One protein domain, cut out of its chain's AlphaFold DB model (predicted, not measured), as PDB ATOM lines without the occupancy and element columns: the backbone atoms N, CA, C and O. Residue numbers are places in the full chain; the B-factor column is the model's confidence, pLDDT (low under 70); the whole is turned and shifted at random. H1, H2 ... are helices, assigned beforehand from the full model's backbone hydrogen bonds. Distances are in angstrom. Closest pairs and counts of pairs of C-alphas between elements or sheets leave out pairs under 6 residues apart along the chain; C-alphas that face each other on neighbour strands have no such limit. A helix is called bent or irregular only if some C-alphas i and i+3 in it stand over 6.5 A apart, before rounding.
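What this domain is: This is residues 8 to 47 of the 873 residues of the protein "ATP binding protein" of Solanum tuberosum (UniProt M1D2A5). Picture a helical hairpin, H1 and H2 side by side near their link, with a third, poorly formed helix, H3, that turns back from the far end of H2 and passes near the first residue of H1. Residues 32 to 38 stick out where the chain turns from H2 into H3. The printed part has 40 residues with three named helices, in the order H1, H2, H3, and no named strand, and its class is all helix. It is compact, with a radius of gyration of the C-alphas of 10.1 A, and only just elongated, spanning 28 by 18 by 14 A.

Where its parts are: Find C-alpha 8 at (63.128, -24.032, 288.202); there H1, residues 8 to 16, begins, and it runs 12.1 A to C-alpha 16. Past a tight link of 3 residues, look for C-alpha 20 at (49.729, -21.254, 282.459), where H2, residues 20 to 32, starts on its 18.5 A. After one linking residue, His 33, comes H3, residues 34 to 47, the longest helix by residues, 19.5 A from first to last C-alpha; it ends at C-alpha 47 at (57.923, -32.649, 282.565). H3 is irregular: its C-alphas 35 and 38 are 7.8 A apart, and its line is a rough one.

How they stand to each other: Start with the hairpin of H1 and H2. They touch, H2 with residues 20 to 23 alone, and their closest C-alphas, those of Leu 14 and Glu 23, are 5.7 A apart. Their lines stand at a shallow tilt of 23 degrees, and they run opposite ways. Go on to the other end of H2, where H2 and H3 touch only at the corner by their link, and only just, with 3 pairs of C-alphas within 8 A. Here H2 touches H3 with residues 30 to 31 alone, and H3 touches H2 with residues 36 to 40 alone; the closest C-alphas, those of Leu 30 and Leu 36, are 7.4 A apart. H2 and H3 run opposite ways at a steep tilt of 42 degrees. H3 and H1 are close but not clearly touching; their closest C-alphas, those of Asp 8 and Leu 43, are 7.4 A apart. These two run the same way at a steep tilt of 46 degrees. In H1 and H2 you will find every O i to N i+4 pair within hydrogen-bond range; in H3 it is 5 of 10.

The domain as a whole: The two C-alphas farthest apart are those of Asn 17 and Asp 35, at 28.2 A, while those of Asp 8 and Asp 47, the first and last printed, are 11.5 A apart. The printed part has no cut, and both links are tight. Residues 32 to 38, of which 34 to 38 belong to H3, stand free. Look at the B-factor column: the mean pLDDT of the printed part is 76.1, and residues 33 to 47 are under 70, with a mean of 53 for H3.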
ATOM      1  N   ASP A   8      63.902 -22.980 287.537       84.56
ATOM      2  CA  ASP A   8      63.128 -24.032 288.202       84.56
ATOM      3  C   ASP A   8      62.132 -23.475 289.245       84.56
ATOM      4  O   ASP A   8      60.973 -23.881 289.260       84.56
ATOM      5  N   VAL A   9      62.547 -22.519 290.090       88.00
ATOM      6  CA  VAL A   9      61.707 -21.931 291.157       88.00
ATOM      7  C   VAL A   9      60.645 -20.993 290.583       88.00
ATOM      8  O   VAL A   9      59.515 -20.978 291.069       88.00
ATOM      9  N   ILE A  10      60.975 -20.242 289.530       91.12
ATOM     10  CA  ILE A  10      60.016 -19.364 288.843       91.12
ATOM     11  C   ILE A  10      58.944 -20.216 288.148       91.12
ATOM     12  O   ILE A  10      57.754 -19.966 288.320       91.12
ATOM     13  N   LEU A  11      59.343 -21.278 287.439       91.81
ATOM     14  CA  LEU A  11      58.410 -22.223 286.816       91.81
ATOM     15  C   LEU A  11      57.532 -22.935 287.854       91.81
ATOM     16  O   LEU A  11      56.324 -23.052 287.649       91.81
ATOM     17  N   GLU A  12      58.097 -23.363 288.986       92.06
ATOM     18  CA  GLU A  12      57.322 -23.974 290.071       92.06
ATOM     19  C   GLU A  12      56.306 -22.985 290.676       92.06
ATOM     20  O   GLU A  12      55.167 -23.365 290.947       92.06
ATOM     21  N   TYR A  13      56.673 -21.707 290.838       94.38
ATOM     22  CA  TYR A  13      55.763 -20.656 291.301       94.38
ATOM     23  C   TYR A  13      54.629 -20.385 290.300       94.38
ATOM     24  O   TYR A  13      53.461 -20.364 290.696       94.38
ATOM     25  N   LEU A  14      54.932 -20.234 289.007       94.88
ATOM     26  CA  LEU A  14      53.917 -20.020 287.966       94.88
ATOM     27  C   LEU A  14      52.938 -21.205 287.894       94.88
ATOM     28  O   LEU A  14      51.723 -21.002 287.836       94.88
ATOM     29  N   ARG A  15      53.452 -22.436 288.007       94.25
ATOM     30  CA  ARG A  15      52.664 -23.674 288.069       94.25
ATOM     31  C   ARG A  15      51.767 -23.743 289.308       94.25
ATOM     32  O   ARG A  15      50.579 -24.035 289.175       94.25
ATOM     33  N   LYS A  16      52.298 -23.436 290.501       94.56
ATOM     34  CA  LYS A  16      51.531 -23.382 291.767       94.56
ATOM     35  C   LYS A  16      50.368 -22.391 291.691       94.56
ATOM     36  O   LYS A  16      49.260 -22.721 292.106       94.56
ATOM     37  N   ASN A  17      50.599 -21.223 291.092       94.00
ATOM     38  CA  ASN A  17      49.593 -20.172 290.918       94.00
ATOM     39  C   ASN A  17      48.706 -20.356 289.667       94.00
ATOM     40  O   ASN A  17      47.897 -19.488 289.359       94.00
ATOM     41  N   LYS A  18      48.825 -21.487 288.948       93.31
ATOM     42  CA  LYS A  18      48.047 -21.820 287.733       93.31
ATOM     43  C   LYS A  18      48.203 -20.803 286.587       93.31
ATOM     44  O   LYS A  18      47.350 -20.728 285.704       93.31
ATOM     45  N   LEU A  19      49.304 -20.050 286.559       94.44
ATOM     46  CA  LEU A  19      49.586 -18.989 285.587       94.44
ATOM     47  C   LEU A  19      50.099 -19.566 284.255       94.44
ATOM     48  O   LEU A  19      51.182 -19.226 283.785       94.44
ATOM     49  N   THR A  20      49.323 -20.456 283.632       92.12
ATOM     50  CA  THR A  20      49.729 -21.254 282.459       92.12
ATOM     51  C   THR A  20      50.192 -20.413 281.268       92.12
ATOM     52  O   THR A  20      51.168 -20.776 280.614       92.12
ATOM     53  N   ARG A  21      49.557 -19.259 281.010       91.38
ATOM     54  CA  ARG A  21      49.977 -18.314 279.956       91.38
ATOM     55  C   ARG A  21      51.360 -17.713 280.236       91.38
ATOM     56  O   ARG A  21      52.142 -17.550 279.305       91.38
ATOM     57  N   ALA A  22      51.672 -17.420 281.499       93.00
ATOM     58  CA  ALA A  22      52.982 -16.910 281.902       93.00
ATOM     59  C   ALA A  22      54.043 -18.025 281.939       93.00
ATOM     60  O   ALA A  22      55.158 -17.796 281.485       93.00
ATOM     61  N   GLU A  23      53.697 -19.243 282.385       93.50
ATOM     62  CA  GLU A  23      54.594 -20.409 282.283       93.50
ATOM     63  C   GLU A  23      54.954 -20.684 280.812       93.50
ATOM     64  O   GLU A  23      56.120 -20.910 280.501       93.50
ATOM     65  N   ALA A  24      53.984 -20.603 279.893       89.56
ATOM     66  CA  ALA A  24      54.217 -20.770 278.461       89.56
ATOM     67  C   ALA A  24      55.088 -19.652 277.859       89.56
ATOM     68  O   ALA A  24      56.030 -19.957 277.130       89.56
ATOM     69  N   ALA A  25      54.817 -18.381 278.182       92.56
ATOM     70  CA  ALA A  25      55.598 -17.245 277.685       92.56
ATOM     71  C   ALA A  25      57.059 -17.294 278.166       92.56
ATOM     72  O   ALA A  25      57.975 -17.248 277.349       92.56
ATOM     73  N   PHE A  26      57.273 -17.497 279.471       89.75
ATOM     74  CA  PHE A  26      58.606 -17.604 280.070       89.75
ATOM     75  C   PHE A  26      59.381 -18.816 279.524       89.75
ATOM     76  O   PHE A  26      60.575 -18.730 279.256       89.75
ATOM     77  N   ARG A  27      58.702 -19.946 279.269       87.00
ATOM     78  CA  ARG A  27      59.309 -21.091 278.566       87.00
ATOM     79  C   ARG A  27      59.659 -20.786 277.109       87.00
ATOM     80  O   ARG A  27      60.616 -21.379 276.627       87.00
ATOM     81  N   GLY A  28      58.925 -19.920 276.412       86.12
ATOM     82  CA  GLY A  28      59.292 -19.451 275.070       86.12
ATOM     83  C   GLY A  28      60.625 -18.708 275.102       86.12
ATOM     84  O   GLY A  28      61.619 -19.209 274.583       86.12
ATOM     85  N   GLU A  29      60.662 -17.608 275.856       85.44
ATOM     86  CA  GLU A  29      61.831 -16.738 276.053       85.44
ATOM     87  C   GLU A  29      63.100 -17.517 276.460       85.44
ATOM     88  O   GLU A  29      64.190 -17.281 275.942       85.44
ATOM     89  N   LEU A  30      62.963 -18.524 277.331       83.56
ATOM     90  CA  LEU A  30      64.073 -19.400 277.724       83.56
ATOM     91  C   LEU A  30      64.601 -20.296 276.591       83.56
ATOM     92  O   LEU A  30      65.795 -20.596 276.578       83.56
ATOM     93  N   ASN A  31      63.748 -20.756 275.669       74.94
ATOM     94  CA  ASN A  31      64.174 -21.559 274.515       74.94
ATOM     95  C   ASN A  31      64.803 -20.696 273.408       74.94
ATOM     96  O   ASN A  31      65.692 -21.179 272.704       74.94
ATOM     97  N   ASP A  32      64.392 -19.432 273.290       74.19
ATOM     98  CA  ASP A  32      64.927 -18.476 272.311       74.19
ATOM     99  C   ASP A  32      66.356 -17.993 272.658       74.19
ATOM    100  O   ASP A  32      67.055 -17.427 271.813       74.19
ATOM    101  N   HIS A  33      66.842 -18.283 273.873       64.19
ATOM    102  CA  HIS A  33      68.202 -17.991 274.339       64.19
ATOM    103  C   HIS A  33      69.086 -19.257 274.437       64.19
ATOM    104  O   HIS A  33      69.252 -19.835 275.519       64.19
ATOM    105  N   PRO A  34      69.734 -19.693 273.332       55.53
ATOM    106  CA  PRO A  34      70.466 -20.962 273.279       55.53
ATOM    107  C   PRO A  34      71.693 -21.039 274.203       55.53
ATOM    108  O   PRO A  34      72.149 -22.147 274.499       55.53
ATOM    109  N   ASP A  35      72.203 -19.917 274.709       57.41
ATOM    110  CA  ASP A  35      73.329 -19.885 275.655       57.41
ATOM    111  C   ASP A  35      72.974 -20.467 277.043       57.41
ATOM    112  O   ASP A  35      73.863 -20.840 277.810       57.41
ATOM    113  N   LEU A  36      71.680 -20.639 277.355       57.47
ATOM    114  CA  LEU A  36      71.187 -21.255 278.599       57.47
ATOM    115  C   LEU A  36      70.951 -22.779 278.499       57.47
ATOM    116  O   LEU A  36      70.494 -23.401 279.465       57.47
ATOM    117  N   ASN A  37      71.303 -23.417 277.373       51.56
ATOM    118  CA  ASN A  37      71.037 -24.841 277.095       51.56
ATOM    119  C   ASN A  37      71.499 -25.825 278.194       51.56
ATOM    120  O   ASN A  37      70.903 -26.891 278.356       51.56
ATOM    121  N   GLY A  38      72.535 -25.482 278.968       52.50
ATOM    122  CA  GLY A  38      73.028 -26.310 280.078       52.50
ATOM    123  C   GLY A  38      72.063 -26.435 281.267       52.50
ATOM    124  O   GLY A  38      72.137 -27.417 282.000       52.50
ATOM    125  N   VAL A  39      71.148 -25.474 281.449       53.84
ATOM    126  CA  VAL A  39      70.091 -25.517 282.480       53.84
ATOM    127  C   VAL A  39      68.829 -26.179 281.918       53.84
ATOM    128  O   VAL A  39      68.216 -27.032 282.561       53.84
ATOM    129  N   LEU A  40      68.472 -25.827 280.680       53.25
ATOM    130  CA  LEU A  40      67.191 -26.171 280.055       53.25
ATOM    131  C   LEU A  40      66.987 -27.690 279.867       53.25
ATOM    132  O   LEU A  40      65.869 -28.186 280.033       53.25
ATOM    133  N   GLN A  41      68.064 -28.452 279.619       50.06
ATOM    134  CA  GLN A  41      67.998 -29.916 279.468       50.06
ATOM    135  C   GLN A  41      67.467 -30.661 280.706       50.06
ATOM    136  O   GLN A  41      66.891 -31.735 280.551       50.06
ATOM    137  N   LYS A  42      67.629 -30.117 281.922       51.41
ATOM    138  CA  LYS A  42      67.097 -30.741 283.148       51.41
ATOM    139  C   LYS A  42      65.565 -30.670 283.179       51.41
ATOM    140  O   LYS A  42      64.892 -31.680 283.373       51.41
ATOM    141  N   LEU A  43      65.015 -29.489 282.898       52.97
ATOM    142  CA  LEU A  43      63.573 -29.221 282.930       52.97
ATOM    143  C   LEU A  43      62.802 -30.007 281.854       52.97
ATOM    144  O   LEU A  43      61.701 -30.490 282.109       52.97
ATOM    145  N   THR A  44      63.391 -30.219 280.668       48.34
ATOM    146  CA  THR A  44      62.740 -30.991 279.585       48.34
ATOM    147  C   THR A  44      62.666 -32.504 279.830       48.34
ATOM    148  O   THR A  44      62.085 -33.215 279.000       48.34
ATOM    149  N   ILE A  45      63.258 -33.003 280.919       48.88
ATOM    150  CA  ILE A  45      63.169 -34.399 281.366       48.88
ATOM    151  C   ILE A  45      62.053 -34.541 282.409       48.88
ATOM    152  O   ILE A  45      61.180 -35.389 282.244       48.88
ATOM    153  N   GLU A  46      62.024 -33.670 283.421       52.53
ATOM    154  CA  GLU A  46      61.069 -33.741 284.541       52.53
ATOM    155  C   GLU A  46      59.600 -33.648 284.075       52.53
ATOM    156  O   GLU A  46      58.768 -34.466 284.475       52.53
ATOM    157  N   ASP A  47      59.280 -32.748 283.135       52.38
ATOM    158  CA  ASP A  47      57.923 -32.649 282.565       52.38
ATOM    159  C   ASP A  47      57.526 -33.893 281.726       52.38
ATOM    160  O   ASP A  47      56.338 -34.198 281.577       52.38
TER     161      ASP A  47